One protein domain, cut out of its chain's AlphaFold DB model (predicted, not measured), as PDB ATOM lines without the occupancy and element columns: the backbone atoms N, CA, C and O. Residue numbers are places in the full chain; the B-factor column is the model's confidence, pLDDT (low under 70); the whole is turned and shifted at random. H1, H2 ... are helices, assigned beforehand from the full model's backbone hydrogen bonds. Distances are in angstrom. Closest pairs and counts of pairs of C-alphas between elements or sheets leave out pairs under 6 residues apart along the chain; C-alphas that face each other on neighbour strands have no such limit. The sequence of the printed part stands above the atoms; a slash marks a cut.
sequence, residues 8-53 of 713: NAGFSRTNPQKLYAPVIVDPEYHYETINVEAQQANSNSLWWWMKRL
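What this domain is: This is residues 8 to 53 of the 713 residues of the protein "Malt_amylase_C domain-containing protein" of Okeania sp. SIO1H6 (UniProt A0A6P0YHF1). This domain has little regular structure: a long winding stretch, residues 8 to 35, loops back on itself near its beginning and leads to two short helices, H1 and H2, that make a corner at the other end. The printed part has 46 residues, with 14 in the named elements, H1 then H2, and no named strand; the class is all helix. It is loose, with a radius of gyration of the C-alphas of 12.8 A, and elongated, spanning 38 by 20 by 15 A.

Where its parts are: Start at C-alpha 8, at (460.342, 372.470, 528.361), and go through residues 8 to 35, which hold no named element. At C-alpha 36, at (465.479, 361.911, 521.944), H1 begins; it runs to residue 41, 8.6 A in length. H2, residues 46 to 53, runs 10.3 A and ends at C-alpha 53, at (474.151, 353.760, 509.157).

How they stand to each other: Look at Gln 39 and Trp 47: their C-alphas, the closest of H1 and H2, are 5.8 A apart, and the helices touch. Their lines are only just about perpendicular, at 70.4 degrees. In H1 and H2 every O i to N i+4 pair is within hydrogen-bond range.

The domain as a whole: The C-alphas farthest apart, those of Gln 17 and Leu 53, are 38.7 A apart. The printed part has no cut, and the link from H1 to H2 is tight, with 4 residues. Mean pLDDT of the printed part is 82.5; find values under 70 at residues 42 to 44, 48, and 51 to 52.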
ATOM      1  N   ASN A   8     459.302 371.795 529.140       90.75
ATOM      2  CA  ASN A   8     460.342 372.470 528.361       90.75
ATOM      3  C   ASN A   8     461.270 371.485 527.623       90.75
ATOM      4  O   ASN A   8     462.467 371.747 527.499       90.75
ATOM      5  N   ALA A   9     460.729 370.356 527.153       89.06
ATOM      6  CA  ALA A   9     461.433 369.340 526.375       89.06
ATOM      7  C   ALA A   9     462.689 368.760 527.058       89.06
ATOM      8  O   ALA A   9     463.658 368.388 526.387       89.06
ATOM      9  N   GLY A  10     462.700 368.759 528.397       88.06
ATOM     10  CA  GLY A  10     463.822 368.304 529.221       88.06
ATOM     11  C   GLY A  10     464.966 369.314 529.405       88.06
ATOM     12  O   GLY A  10     465.953 368.991 530.060       88.06
ATOM     13  N   PHE A  11     464.867 370.543 528.876       88.88
ATOM     14  CA  PHE A  11     465.942 371.546 528.984       88.88
ATOM     15  C   PHE A  11     465.949 372.339 530.298       88.88
ATOM     16  O   PHE A  11     466.993 372.846 530.706       88.88
ATOM     17  N   SER A  12     464.795 372.526 530.946       86.94
ATOM     18  CA  SER A  12     464.689 373.345 532.161       86.94
ATOM     19  C   SER A  12     463.398 373.078 532.928       86.94
ATOM     20  O   SER A  12     462.374 372.752 532.340       86.94
ATOM     21  N   ARG A  13     463.395 373.328 534.241       87.25
ATOM     22  CA  ARG A  13     462.188 373.275 535.089       87.25
ATOM     23  C   ARG A  13     461.498 374.635 535.273       87.25
ATOM     24  O   ARG A  13     460.491 374.713 535.976       87.25
ATOM     25  N   THR A  14     462.037 375.705 534.678       88.81
ATOM     26  CA  THR A  14     461.504 377.075 534.810       88.81
ATOM     27  C   THR A  14     460.120 377.237 534.167       88.81
ATOM     28  O   THR A  14     459.646 376.371 533.428       88.81
ATOM     29  N   ASN A  15     459.454 378.361 534.443       85.88
ATOM     30  CA  ASN A  15     458.224 378.727 533.742       85.88
ATOM     31  C   ASN A  15     458.522 378.859 532.228       85.88
ATOM     32  O   ASN A  15     459.442 379.607 531.899       85.88
ATOM     33  N   PRO A  16     457.768 378.195 531.323       84.00
ATOM     34  CA  PRO A  16     457.979 378.263 529.875       84.00
ATOM     35  C   PRO A  16     458.119 379.690 529.322       84.00
ATOM     36  O   PRO A  16     458.921 379.926 528.427       84.00
ATOM     37  N   GLN A  17     457.419 380.667 529.912       85.25
ATOM     38  CA  GLN A  17     457.492 382.085 529.520       85.25
ATOM     39  C   GLN A  17     458.835 382.762 529.849       85.25
ATOM     40  O   GLN A  17     459.102 383.865 529.385       85.25
ATOM     41  N   LYS A  18     459.673 382.127 530.675       88.19
ATOM     42  CA  LYS A  18     461.020 382.589 531.039       88.19
ATOM     43  C   LYS A  18     462.124 381.882 530.250       88.19
ATOM     44  O   LYS A  18     463.298 382.119 530.526       88.19
ATOM     45  N   LEU A  19     461.783 380.980 529.325       87.50
ATOM     46  CA  LEU A  19     462.780 380.354 528.462       87.50
ATOM     47  C   LEU A  19     463.361 381.396 527.503       87.50
ATOM     48  O   LEU A  19     462.621 382.119 526.844       87.50
ATOM     49  N   TYR A  20     464.691 381.431 527.395       88.06
ATOM     50  CA  TYR A  20     465.385 382.287 526.429       88.06
ATOM     51  C   TYR A  20     465.032 381.928 524.974       88.06
ATOM     52  O   TYR A  20     464.929 382.810 524.128       88.06
ATOM     53  N   ALA A  21     464.813 380.639 524.695       87.44
ATOM     54  CA  ALA A  21     464.328 380.142 523.414       87.44
ATOM     55  C   ALA A  21     463.120 379.215 523.645       87.44
ATOM     56  O   ALA A  21     463.218 378.306 524.478       87.44
ATOM     57  N   PRO A  22     461.992 379.424 522.947       85.75
ATOM     58  CA  PRO A  22     460.825 378.562 523.083       85.75
ATOM     59  C   PRO A  22     461.098 377.163 522.512       85.75
ATOM     60  O   PRO A  22     461.879 376.990 521.576       85.75
ATOM     61  N   VAL A  23     460.430 376.156 523.075       90.12
ATOM     62  CA  VAL A  23     460.411 374.793 522.523       90.12
ATOM     63  C   VAL A  23     459.513 374.724 521.282       90.12
ATOM     64  O   VAL A  23     458.632 375.565 521.107       90.12
ATOM     65  N   ILE A  24     459.731 373.735 520.407       88.50
ATOM     66  CA  ILE A  24     458.908 373.577 519.196       88.50
ATOM     67  C   ILE A  24     457.568 372.986 519.616       88.50
ATOM     68  O   ILE A  24     457.501 371.847 520.074       88.50
ATOM     69  N   VAL A  25     456.526 373.793 519.465       87.38
ATOM     70  CA  VAL A  25     455.129 373.444 519.758       87.38
ATOM     71  C   VAL A  25     454.291 373.303 518.486       87.38
ATOM     72  O   VAL A  25     453.069 373.233 518.547       87.38
ATOM     73  N   ASP A  26     454.944 373.292 517.324       87.56
ATOM     74  CA  ASP A  26     454.278 373.010 516.059       87.56
ATOM     75  C   ASP A  26     453.735 371.569 516.069       87.56
ATOM     76  O   ASP A  26     454.485 370.671 516.458       87.56
ATOM     77  N   PRO A  27     452.475 371.320 515.668       81.25
ATOM     78  CA  PRO A  27     451.888 369.982 515.703       81.25
ATOM     79  C   PRO A  27     452.683 368.910 514.942       81.25
ATOM     80  O   PRO A  27     452.675 367.753 515.356       81.25
ATOM     81  N   GLU A  28     453.380 369.267 513.857       82.38
ATOM     82  CA  GLU A  28     454.169 368.329 513.046       82.38
ATOM     83  C   GLU A  28     455.487 367.942 513.739       82.38
ATOM     84  O   GLU A  28     455.948 366.808 513.615       82.38
ATOM     85  N   TYR A  29     456.066 368.855 514.527       86.12
ATOM     86  CA  TYR A  29     457.371 368.686 515.180       86.12
ATOM     87  C   TYR A  29     457.332 368.896 516.699       86.12
ATOM     88  O   TYR A  29     458.314 369.347 517.300       86.12
ATOM     89  N   HIS A  30     456.194 368.585 517.322       90.94
ATOM     90  CA  HIS A  30     455.957 368.860 518.736       90.94
ATOM     91  C   HIS A  30     456.931 368.080 519.623       90.94
ATOM     92  O   HIS A  30     457.186 366.894 519.393       90.94
ATOM     93  N   TYR A  31     457.436 368.718 520.680       89.38
ATOM     94  CA  TYR A  31     458.465 368.112 521.528       89.38
ATOM     95  C   TYR A  31     458.031 366.894 522.324       89.38
ATOM     96  O   TYR A  31     458.866 366.080 522.702       89.38
ATOM     97  N   GLU A  32     456.736 366.717 522.532       87.56
ATOM     98  CA  GLU A  32     456.197 365.502 523.146       87.56
ATOM     99  C   GLU A  32     456.271 364.296 522.194       87.56
ATOM    100  O   GLU A  32     456.334 363.157 522.649       87.56
ATOM    101  N   THR A  33     456.335 364.535 520.880       82.81
ATOM    102  CA  THR A  33     456.333 363.493 519.844       82.81
ATOM    103  C   THR A  33     457.718 363.272 519.230       82.81
ATOM    104  O   THR A  33     458.125 362.127 519.023       82.81
ATOM    105  N   ILE A  34     458.477 364.340 518.952       86.19
ATOM    106  CA  ILE A  34     459.800 364.270 518.305       86.19
ATOM    107  C   ILE A  34     460.907 364.706 519.276       86.19
ATOM    108  O   ILE A  34     461.503 365.771 519.154       86.19
ATOM    109  N   ASN A  35     461.240 363.835 520.227       90.69
ATOM    110  CA  ASN A  35     462.347 364.030 521.170       90.69
ATOM    111  C   ASN A  35     463.281 362.808 521.227       90.69
ATOM    112  O   ASN A  35     462.970 361.748 520.685       90.69
ATOM    113  N   VAL A  36     464.453 362.964 521.849       87.19
ATOM    114  CA  VAL A  36     465.479 361.911 521.944       87.19
ATOM    115  C   VAL A  36     464.940 360.672 522.642       87.19
ATOM    116  O   VAL A  36     465.146 359.582 522.126       87.19
ATOM    117  N   GLU A  37     464.243 360.822 523.763       84.75
ATOM    118  CA  GLU A  37     463.654 359.711 524.518       84.75
ATOM    119  C   GLU A  37     462.670 358.892 523.660       84.75
ATOM    120  O   GLU A  37     462.826 357.679 523.512       84.75
ATOM    121  N   ALA A  38     461.729 359.554 522.986       83.62
ATOM    122  CA  ALA A  38     460.765 358.919 522.091       83.62
ATOM    123  C   ALA A  38     461.441 358.265 520.872       83.62
ATOM    124  O   ALA A  38     461.111 357.141 520.488       83.62
ATOM    125  N   GLN A  39     462.430 358.934 520.272       83.44
ATOM    126  CA  GLN A  39     463.195 358.386 519.148       83.44
ATOM    127  C   GLN A  39     464.106 357.226 519.602       83.44
ATOM    128  O   GLN A  39     464.346 356.307 518.826       83.44
ATOM    129  N   GLN A  40     464.589 357.202 520.846       77.62
ATOM    130  CA  GLN A  40     465.336 356.069 521.404       77.62
ATOM    131  C   GLN A  40     464.439 354.857 521.668       77.62
ATOM    132  O   GLN A  40     464.875 353.732 521.431       77.62
ATOM    133  N   ALA A  41     463.197 355.065 522.108       71.62
ATOM    134  CA  ALA A  41     462.242 353.981 522.339       71.62
ATOM    135  C   ALA A  41     461.694 353.372 521.034       71.62
ATOM    136  O   ALA A  41     461.392 352.180 520.980       71.62
ATOM    137  N   ASN A  42     461.581 354.164 519.963       69.81
ATOM    138  CA  ASN A  42     461.092 353.693 518.670       69.81
ATOM    139  C   ASN A  42     462.241 353.188 517.787       69.81
ATOM    140  O   ASN A  42     462.998 353.979 517.232       69.81
ATOM    141  N   SER A  43     462.326 351.876 517.573       59.09
ATOM    142  CA  SER A  43     463.368 351.268 516.740       59.09
ATOM    143  C   SER A  43     463.368 351.752 515.285       59.09
ATOM    144  O   SER A  43     464.417 351.687 514.655       59.09
ATOM    145  N   ASN A  44     462.261 352.277 514.749       59.91
ATOM    146  CA  ASN A  44     462.146 352.802 513.377       59.91
ATOM    147  C   ASN A  44     462.434 354.307 513.259       59.91
ATOM    148  O   ASN A  44     462.190 354.912 512.217       59.91
ATOM    149  N   SER A  45     462.931 354.922 514.326       79.50
ATOM    150  CA  SER A  45     463.220 356.349 514.388       79.50
ATOM    151  C   SER A  45     464.458 356.756 513.580       79.50
ATOM    152  O   SER A  45     465.315 355.930 513.242       79.50
ATOM    153  N   LEU A  46     464.616 358.065 513.353       79.12
ATOM    154  CA  LEU A  46     465.829 358.612 512.741       79.12
ATOM    155  C   LEU A  46     467.071 358.321 513.600       79.12
ATOM    156  O   LEU A  46     468.159 358.108 513.069       79.12
ATOM    157  N   TRP A  47     466.915 358.269 514.927       78.06
ATOM    158  CA  TRP A  47     467.995 357.924 515.853       78.06
ATOM    159  C   TRP A  47     468.560 356.529 515.571       78.06
ATOM    160  O   TRP A  47     469.768 356.362 515.378       78.06
ATOM    161  N   TRP A  48     467.686 355.523 515.506       67.69
ATOM    162  CA  TRP A  48     468.099 354.155 515.210       67.69
ATOM    163  C   TRP A  48     468.557 354.000 513.766       67.69
ATOM    164  O   TRP A  48     469.523 353.281 513.523       67.69
ATOM    165  N   TRP A  49     467.949 354.719 512.824       72.25
ATOM    166  CA  TRP A  49     468.427 354.788 511.446       72.25
ATOM    167  C   TRP A  49     469.878 355.285 511.353       72.25
ATOM    168  O   TRP A  49     470.717 354.622 510.744       72.25
ATOM    169  N   MET A  50     470.216 356.388 512.026       83.00
ATOM    170  CA  MET A  50     471.581 356.923 512.042       83.00
ATOM    171  C   MET A  50     472.565 355.977 512.732       83.00
ATOM    172  O   MET A  50     473.665 355.767 512.218       83.00
ATOM    173  N   LYS A  51     472.173 355.344 513.850       69.50
ATOM    174  CA  LYS A  51     472.993 354.299 514.487       69.50
ATOM    175  C   LYS A  51     473.273 353.134 513.538       69.50
ATOM    176  O   LYS A  51     474.421 352.704 513.440       69.50
ATOM    177  N   ARG A  52     472.253 352.648 512.821       66.81
ATOM    178  CA  ARG A  52     472.409 351.585 511.817       66.81
ATOM    179  C   ARG A  52     473.363 352.021 510.709       66.81
ATOM    180  O   ARG A  52     474.255 351.258 510.373       66.81
ATOM    181  N   LEU A  53     473.240 353.244 510.186       77.19
ATOM    182  CA  LEU A  53     474.151 353.760 509.157       77.19
ATOM    183  C   LEU A  53     475.609 353.832 509.630       77.19
ATOM    184  O   LEU A  53     476.505 353.427 508.889       77.19
TER     185      LEU A  53